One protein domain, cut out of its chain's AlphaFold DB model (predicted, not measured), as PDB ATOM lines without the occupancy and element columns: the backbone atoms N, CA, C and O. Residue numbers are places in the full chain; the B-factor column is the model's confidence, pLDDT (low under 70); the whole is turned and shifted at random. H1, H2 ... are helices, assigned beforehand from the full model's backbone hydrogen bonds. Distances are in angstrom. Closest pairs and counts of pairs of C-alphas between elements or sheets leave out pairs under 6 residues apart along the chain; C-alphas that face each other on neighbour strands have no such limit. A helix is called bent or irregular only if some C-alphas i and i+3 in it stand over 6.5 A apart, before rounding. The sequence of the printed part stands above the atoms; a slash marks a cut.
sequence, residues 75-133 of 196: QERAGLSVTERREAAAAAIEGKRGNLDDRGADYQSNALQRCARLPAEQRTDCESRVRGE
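AT A GLANCE: This is residues 75 to 133 of the 196 residues of an uncharacterized protein of Comamonas sp. BIGb0124 (UniProt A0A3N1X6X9). Two small helical parts stand far from each other at the two ends of an open, wide U: the long helix H2, with the short H1 folded back beside its first turns, and a helical hairpin of H3 and H4. The strand-free link of residues 97 to 106 spans the space between them as a bare tether, and H2 and H3 have no contact across it. The printed part has 59 residues, with four named helices in the order H1, H2, H3, H4 and no named strand; the class is all helix. The whole is extended, with a radius of gyration of the C-alphas of 17.8 A, and its elongated outline spans 47 by 27 by 20 A.

IN THESE COORDINATES: H2, residues 82 to 96, is the longest helix, 21.4 A from first to last C-alpha; C-alpha 82 is at (-14.398, 50.323, -13.131) and C-alpha 96 at (-11.605, 54.776, 7.634). Before it comes H1, residues 75 to 79, 7.5 A long. After it come H3, residues 107 to 115, 12.9 A long, and H4, residues 120 to 130, 15.6 A long, which ends with C-alpha 130 at (-17.345, 24.330, 10.715). H4 is irregular, but only just: C-alphas 121 and 124 are 6.7 A apart, and its line is a rough one.

HOW THE PARTS SIT: H2 touches no helix. H1 is close to H2 but not clearly touching, with one pair of C-alphas within 8 A, those of Arg 77 and Arg 85, 7.0 A apart. H2 and H3 are apart, and so are H2 and H4. H1 is apart from H3 and from H4. H3 and H4 form a helical hairpin: they touch, with the C-alphas of Cys 115 and Arg 123 the closest at 5.5 A, and run opposite ways at a shallow tilt of 22 degrees. In H2 every O i to N i+4 pair is within hydrogen-bond range; in H3 it is 4 of 5, in H4 5 of 7, and in H1 0 of 1, where 2 of 2 O i to N i+3 pairs are within range.

THE WHOLE: The C-alphas farthest apart are those of Gln 75 and Ala 120, at 48.5 A. The printed part has no cut. The links from H1 to H2 and from H3 to H4 are tight, the link from H2 to H3 is short with 10 residues, and no link is long. Residues 93 to 98, of which 93 to 96 belong to H2, and residues 101 to 107, of which 107 belongs to H3, stand free. The mean pLDDT of the printed part is 89.6, and residue 103 is under 70.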
ATOM      1  N   GLN A  75      -0.362  50.064  -9.775       77.81
ATOM      2  CA  GLN A  75      -0.200  49.121 -10.876       77.81
ATOM      3  C   GLN A  75      -1.236  47.990 -10.826       77.81
ATOM      4  O   GLN A  75      -1.850  47.692 -11.846       77.81
ATOM      5  N   GLU A  76      -1.522  47.435  -9.647       77.31
ATOM      6  CA  GLU A  76      -2.604  46.451  -9.478       77.31
ATOM      7  C   GLU A  76      -3.976  47.061  -9.775       77.31
ATOM      8  O   GLU A  76      -4.824  46.428 -10.401       77.31
ATOM      9  N   ARG A  77      -4.185  48.336  -9.424       75.38
ATOM     10  CA  ARG A  77      -5.438  49.036  -9.732       75.38
ATOM     11  C   ARG A  77      -5.686  49.266 -11.220       75.38
ATOM     12  O   ARG A  77      -6.833  49.508 -11.597       75.38
ATOM     13  N   ALA A  78      -4.653  49.223 -12.061       80.38
ATOM     14  CA  ALA A  78      -4.797  49.428 -13.499       80.38
ATOM     15  C   ALA A  78      -5.509  48.253 -14.195       80.38
ATOM     16  O   ALA A  78      -6.172  48.475 -15.206       80.38
ATOM     17  N   GLY A  79      -5.419  47.040 -13.635       85.94
ATOM     18  CA  GLY A  79      -6.100  45.845 -14.149       85.94
ATOM     19  C   GLY A  79      -7.536  45.656 -13.648       85.94
ATOM     20  O   GLY A  79      -8.273  44.849 -14.206       85.94
ATOM     21  N   LEU A  80      -7.949  46.404 -12.619       87.38
ATOM     22  CA  LEU A  80      -9.281  46.291 -12.020       87.38
ATOM     23  C   LEU A  80     -10.345  46.928 -12.921       87.38
ATOM     24  O   LEU A  80     -10.163  48.008 -13.503       87.38
ATOM     25  N   SER A  81     -11.523  46.312 -12.944       93.38
ATOM     26  CA  SER A  81     -12.689  46.896 -13.609       93.38
ATOM     27  C   SER A  81     -13.094  48.240 -12.972       93.38
ATOM     28  O   SER A  81     -12.726  48.582 -11.845       93.38
ATOM     29  N   VAL A  82     -13.876  49.057 -13.688       93.44
ATOM     30  CA  VAL A  82     -14.398  50.323 -13.131       93.44
ATOM     31  C   VAL A  82     -15.260  50.069 -11.890       93.44
ATOM     32  O   VAL A  82     -15.181  50.836 -10.932       93.44
ATOM     33  N   THR A  83     -16.059  49.000 -11.894       94.62
ATOM     34  CA  THR A  83     -16.895  48.599 -10.754       94.62
ATOM     35  C   THR A  83     -16.037  48.206  -9.563       94.62
ATOM     36  O   THR A  83     -16.209  48.752  -8.483       94.62
ATOM     37  N   GLU A  84     -15.036  47.360  -9.768       93.75
ATOM     38  CA  GLU A  84     -14.149  46.890  -8.703       93.75
ATOM     39  C   GLU A  84     -13.333  48.020  -8.066       93.75
ATOM     40  O   GLU A  84     -13.216  48.092  -6.845       93.75
ATOM     41  N   ARG A  85     -12.857  48.984  -8.865       90.00
ATOM     42  CA  ARG A  85     -12.205  50.190  -8.329       90.00
ATOM     43  C   ARG A  85     -13.139  51.023  -7.458       90.00
ATOM     44  O   ARG A  85     -12.691  51.598  -6.469       90.00
ATOM     45  N   ARG A  86     -14.419  51.108  -7.826       92.06
ATOM     46  CA  ARG A  86     -15.428  51.819  -7.033       92.06
ATOM     47  C   ARG A  86     -15.727  51.091  -5.728       92.06
ATOM     48  O   ARG A  86     -15.714  51.744  -4.692       92.06
ATOM     49  N   GLU A  87     -15.917  49.774  -5.766       92.38
ATOM     50  CA  GLU A  87     -16.149  48.964  -4.561       92.38
ATOM     51  C   GLU A  87     -14.950  49.027  -3.606       92.38
ATOM     52  O   GLU A  87     -15.113  49.282  -2.414       92.38
ATOM     53  N   ALA A  88     -13.724  48.918  -4.127       89.25
ATOM     54  CA  ALA A  88     -12.511  49.048  -3.323       89.25
ATOM     55  C   ALA A  88     -12.381  50.442  -2.682       89.25
ATOM     56  O   ALA A  88     -11.968  50.564  -1.527       89.25
ATOM     57  N   ALA A  89     -12.747  51.507  -3.405       89.81
ATOM     58  CA  ALA A  89     -12.766  52.860  -2.854       89.81
ATOM     59  C   ALA A  89     -13.847  53.025  -1.773       89.81
ATOM     60  O   ALA A  89     -13.575  53.630  -0.736       89.81
ATOM     61  N   ALA A  90     -15.043  52.467  -1.984       91.69
ATOM     62  CA  ALA A  90     -16.128  52.483  -1.007       91.69
ATOM     63  C   ALA A  90     -15.732  51.748   0.282       91.69
ATOM     64  O   ALA A  90     -15.842  52.320   1.364       91.69
ATOM     65  N   ALA A  91     -15.167  50.544   0.162       89.19
ATOM     66  CA  ALA A  91     -14.650  49.782   1.295       89.19
ATOM     67  C   ALA A  91     -13.539  50.542   2.040       89.19
ATOM     68  O   ALA A  91     -13.543  50.605   3.264       89.19
ATOM     69  N   ALA A  92     -12.613  51.191   1.327       87.44
ATOM     70  CA  ALA A  92     -11.555  51.979   1.963       87.44
ATOM     71  C   ALA A  92     -12.096  53.192   2.741       87.44
ATOM     72  O   ALA A  92     -11.584  53.516   3.814       87.44
ATOM     73  N   ILE A  93     -13.118  53.875   2.213       92.19
ATOM     74  CA  ILE A  93     -13.789  54.981   2.913       92.19
ATOM     75  C   ILE A  93     -14.481  54.459   4.174       92.19
ATOM     76  O   ILE A  93     -14.345  55.056   5.240       92.19
ATOM     77  N   GLU A  94     -15.181  53.335   4.064       90.44
ATOM     78  CA  GLU A  94     -15.940  52.747   5.165       90.44
ATOM     79  C   GLU A  94     -15.036  52.180   6.267       90.44
ATOM     80  O   GLU A  94     -15.305  52.357   7.455       90.44
ATOM     81  N   GLY A  95     -13.887  51.616   5.884       86.62
ATOM     82  CA  GLY A  95     -12.838  51.210   6.814       86.62
ATOM     83  C   GLY A  95     -12.266  52.390   7.597       86.62
ATOM     84  O   GLY A  95     -12.110  52.300   8.811       86.62
ATOM     85  N   LYS A  96     -12.034  53.540   6.944       87.25
ATOM     86  CA  LYS A  96     -11.605  54.776   7.634       87.25
ATOM     87  C   LYS A  96     -12.664  55.326   8.588       87.25
ATOM     88  O   LYS A  96     -12.310  55.976   9.565       87.25
ATOM     89  N   ARG A  97     -13.946  55.088   8.300       90.19
ATOM     90  CA  ARG A  97     -15.069  55.455   9.176       90.19
ATOM     91  C   ARG A  97     -15.254  54.494  10.351       90.19
ATOM     92  O   ARG A  97     -16.019  54.815  11.249       90.19
ATOM     93  N   GLY A  98     -14.556  53.356  10.359       86.50
ATOM     94  CA  GLY A  98     -14.683  52.338  11.403       86.50
ATOM     95  C   GLY A  98     -15.941  51.476  11.279       86.50
ATOM     96  O   GLY A  98     -16.277  50.762  12.211       86.50
ATOM     97  N   ASN A  99     -16.625  51.514  10.137       85.06
ATOM     98  CA  ASN A  99     -17.872  50.776   9.920       85.06
ATOM     99  C   ASN A  99     -17.642  49.345   9.389       85.06
ATOM    100  O   ASN A  99     -18.591  48.584   9.235       85.06
ATOM    101  N   LEU A 100     -16.387  48.971   9.113       83.94
ATOM    102  CA  LEU A 100     -15.972  47.602   8.777       83.94
ATOM    103  C   LEU A 100     -15.513  46.824  10.021       83.94
ATOM    104  O   LEU A 100     -14.567  46.044   9.948       83.94
ATOM    105  N   ASP A 101     -16.107  47.112  11.178       78.94
ATOM    106  CA  ASP A 101     -15.701  46.500  12.434       78.94
ATOM    107  C   ASP A 101     -16.389  45.152  12.658       78.94
ATOM    108  O   ASP A 101     -17.607  45.021  12.561       78.94
ATOM    109  N   ASP A 102     -15.581  44.165  13.018       78.94
ATOM    110  CA  ASP A 102     -16.005  42.817  13.361       78.94
ATOM    111  C   ASP A 102     -16.175  42.624  14.880       78.94
ATOM    112  O   ASP A 102     -16.509  41.530  15.342       78.94
ATOM    113  N   ARG A 103     -15.936  43.667  15.693       69.75
ATOM    114  CA  ARG A 103     -16.129  43.644  17.152       69.75
ATOM    115  C   ARG A 103     -17.598  43.365  17.491       69.75
ATOM    116  O   ARG A 103     -18.433  44.260  17.525       69.75
ATOM    117  N   GLY A 104     -17.898  42.096  17.754       72.38
ATOM    118  CA  GLY A 104     -19.242  41.594  18.059       72.38
ATOM    119  C   GLY A 104     -19.780  40.590  17.037       72.38
ATOM    120  O   GLY A 104     -20.830  39.995  17.273       72.38
ATOM    121  N   ALA A 105     -19.070  40.354  15.930       84.31
ATOM    122  CA  ALA A 105     -19.412  39.299  14.989       84.31
ATOM    123  C   ALA A 105     -19.125  37.923  15.609       84.31
ATOM    124  O   ALA A 105     -17.975  37.522  15.791       84.31
ATOM    125  N   ASP A 106     -20.180  37.163  15.898       90.50
ATOM    126  CA  ASP A 106     -20.051  35.751  16.253       90.50
ATOM    127  C   ASP A 106     -19.933  34.910  14.975       90.50
ATOM    128  O   ASP A 106     -20.906  34.378  14.431       90.50
ATOM    129  N   TYR A 107     -18.711  34.831  14.449       90.19
ATOM    130  CA  TYR A 107     -18.429  34.084  13.226       90.19
ATOM    131  C   TYR A 107     -18.790  32.607  13.325       90.19
ATOM    132  O   TYR A 107     -19.216  32.023  12.324       90.19
ATOM    133  N   GLN A 108     -18.638  32.011  14.509       91.44
ATOM    134  CA  GLN A 108     -18.911  30.597  14.715       91.44
ATOM    135  C   GLN A 108     -20.416  30.336  14.665       91.44
ATOM    136  O   GLN A 108     -20.861  29.471  13.908       91.44
ATOM    137  N   SER A 109     -21.212  31.120  15.394       93.88
ATOM    138  CA  SER A 109     -22.675  31.040  15.333       93.88
ATOM    139  C   SER A 109     -23.188  31.303  13.919       93.88
ATOM    140  O   SER A 109     -23.963  30.510  13.381       93.88
ATOM    141  N   ASN A 110     -22.677  32.340  13.250       94.00
ATOM    142  CA  ASN A 110     -23.030  32.641  11.863       94.00
ATOM    143  C   ASN A 110     -22.677  31.489  10.911       94.00
ATOM    144  O   ASN A 110     -23.396  31.240   9.942       94.00
ATOM    145  N   ALA A 111     -21.580  30.773  11.163       94.50
ATOM    146  CA  ALA A 111     -21.205  29.600  10.386       94.50
ATOM    147  C   ALA A 111     -22.145  28.415  10.616       94.50
ATOM    148  O   ALA A 111     -22.596  27.806   9.644       94.50
ATOM    149  N   LEU A 112     -22.514  28.138  11.865       95.88
ATOM    150  CA  LEU A 112     -23.456  27.070  12.207       95.88
ATOM    151  C   LEU A 112     -24.876  27.359  11.692       95.88
ATOM    152  O   LEU A 112     -25.550  26.457  11.197       95.88
ATOM    153  N   GLN A 113     -25.304  28.625  11.678       96.75
ATOM    154  CA  GLN A 113     -26.577  29.034  11.070       96.75
ATOM    155  C   GLN A 113     -26.654  28.710   9.571       96.75
ATOM    156  O   GLN A 113     -27.741  28.451   9.050       96.75
ATOM    157  N   ARG A 114     -25.519  28.684   8.857       95.94
ATOM    158  CA  ARG A 114     -25.491  28.235   7.454       95.94
ATOM    159  C   ARG A 114     -25.755  26.734   7.341       95.94
ATOM    160  O   ARG A 114     -26.491  26.333   6.442       95.94
ATOM    161  N   CYS A 115     -25.237  25.926   8.268       97.44
ATOM    162  CA  CYS A 115     -25.479  24.481   8.299       97.44
ATOM    163  C   CYS A 115     -26.948  24.129   8.593       97.44
ATOM    164  O   CYS A 115     -27.458  23.140   8.070       97.44
ATOM    165  N   ALA A 116     -27.671  24.961   9.351       95.75
ATOM    166  CA  ALA A 116     -29.076  24.716   9.693       95.75
ATOM    167  C   ALA A 116     -30.016  24.615   8.471       95.75
ATOM    168  O   ALA A 116     -31.057  23.964   8.552       95.75
ATOM    169  N   ARG A 117     -29.650  25.217   7.327       95.94
ATOM    170  CA  ARG A 117     -30.442  25.172   6.081       95.94
ATOM    171  C   ARG A 117     -30.260  23.883   5.277       95.94
ATOM    172  O   ARG A 117     -30.996  23.673   4.316       95.94
ATOM    173  N   LEU A 118     -29.289  23.044   5.636       97.00
ATOM    174  CA  LEU A 118     -29.035  21.780   4.948       97.00
ATOM    175  C   LEU A 118     -30.007  20.679   5.417       97.00
ATOM    176  O   LEU A 118     -30.492  20.731   6.559       97.00
ATOM    177  N   PRO A 119     -30.270  19.664   4.567       96.69
ATOM    178  CA  PRO A 119     -30.955  18.437   4.971       96.69
ATOM    179  C   PRO A 119     -30.263  17.768   6.167       96.69
ATOM    180  O   PRO A 119     -29.055  17.922   6.354       96.69
ATOM    181  N   ALA A 120     -31.017  17.007   6.967       91.06
ATOM    182  CA  ALA A 120     -30.509  16.400   8.203       91.06
ATOM    183  C   ALA A 120     -29.257  15.532   7.976       91.06
ATOM    184  O   ALA A 120     -28.321  15.601   8.765       91.06
ATOM    185  N   GLU A 121     -29.213  14.795   6.865       88.25
ATOM    186  CA  GLU A 121     -28.087  13.930   6.490       88.25
ATOM    187  C   GLU A 121     -26.779  14.702   6.212       88.25
ATOM    188  O   GLU A 121     -25.702  14.175   6.452       88.25
ATOM    189  N   GLN A 122     -26.856  15.961   5.764       93.31
ATOM    190  CA  GLN A 122     -25.689  16.796   5.423       93.31
ATOM    191  C   GLN A 122     -25.317  17.776   6.542       93.31
ATOM    192  O   GLN A 122     -24.231  18.362   6.541       93.31
ATOM    193  N   ARG A 123     -26.235  17.999   7.487       95.69
ATOM    194  CA  ARG A 123     -26.064  18.975   8.564       95.69
ATOM    195  C   ARG A 123     -24.916  18.587   9.488       95.69
ATOM    196  O   ARG A 123     -24.063  19.429   9.753       95.69
ATOM    197  N   THR A 124     -24.864  17.324   9.908       93.00
ATOM    198  CA  THR A 124     -23.811  16.804  10.793       93.00
ATOM    199  C   THR A 124     -22.422  17.028  10.198       93.00
ATOM    200  O   THR A 124     -21.564  17.623  10.846       93.00
ATOM    201  N   ASP A 125     -22.226  16.666   8.927       91.44
ATOM    202  CA  ASP A 125     -20.944  16.838   8.240       91.44
ATOM    203  C   ASP A 125     -20.557  18.317   8.073       91.44
ATOM    204  O   ASP A 125     -19.386  18.683   8.214       91.44
ATOM    205  N   CYS A 126     -21.529  19.189   7.780       94.44
ATOM    206  CA  CYS A 126     -21.301  20.633   7.708       94.44
ATOM    207  C   CYS A 126     -20.820  21.188   9.049       94.44
ATOM    208  O   CYS A 126     -19.835  21.926   9.094       94.44
ATOM    209  N   GLU A 127     -21.489  20.821  10.141       95.19
ATOM    210  CA  GLU A 127     -21.133  21.296  11.473       95.19
ATOM    211  C   GLU A 127     -19.752  20.801  11.899       95.19
ATOM    212  O   GLU A 127     -18.959  21.603  12.389       95.19
ATOM    213  N   SER A 128     -19.420  19.534  11.640       92.69
ATOM    214  CA  SER A 128     -18.079  18.991  11.880       92.69
ATOM    215  C   SER A 128     -17.003  19.784  11.132       92.69
ATOM    216  O   SER A 128     -15.995  20.182  11.719       92.69
ATOM    217  N   ARG A 129     -17.239  20.135   9.859       90.38
ATOM    218  CA  ARG A 129     -16.317  20.987   9.083       90.38
ATOM    219  C   ARG A 129     -16.199  22.400   9.656       90.38
ATOM    220  O   ARG A 129     -15.097  22.942   9.698       90.38
ATOM    221  N   VAL A 130     -17.310  22.993  10.095       93.69
ATOM    222  CA  VAL A 130     -17.345  24.330  10.715       93.69
ATOM    223  C   VAL A 130     -16.637  24.343  12.073       93.69
ATOM    224  O   VAL A 130     -15.970  25.321  12.398       93.69
ATOM    225  N   ARG A 131     -16.720  23.258  12.848       93.00
ATOM    226  CA  ARG A 131     -15.960  23.074  14.096       93.00
ATOM    227  C   ARG A 131     -14.479  22.755  13.856       93.00
ATOM    228  O   ARG A 131     -13.697  22.755  14.799       93.00
ATOM    229  N   GLY A 132     -14.081  22.537  12.601       89.12
ATOM    230  CA  GLY A 132     -12.702  22.238  12.227       89.12
ATOM    231  C   GLY A 132     -12.286  20.799  12.522       89.12
ATOM    232  O   GLY A 132     -11.091  20.533  12.625       89.12
ATOM    233  N   GLU A 133     -13.245  19.883  12.650       89.44
ATOM    234  CA  GLU A 133     -12.987  18.458  12.839       89.44
ATOM    235  C   GLU A 133     -12.353  17.837  11.577       89.44
ATOM    236  O   GLU A 133     -12.546  18.309  10.451       89.44
TER     237      GLU A 133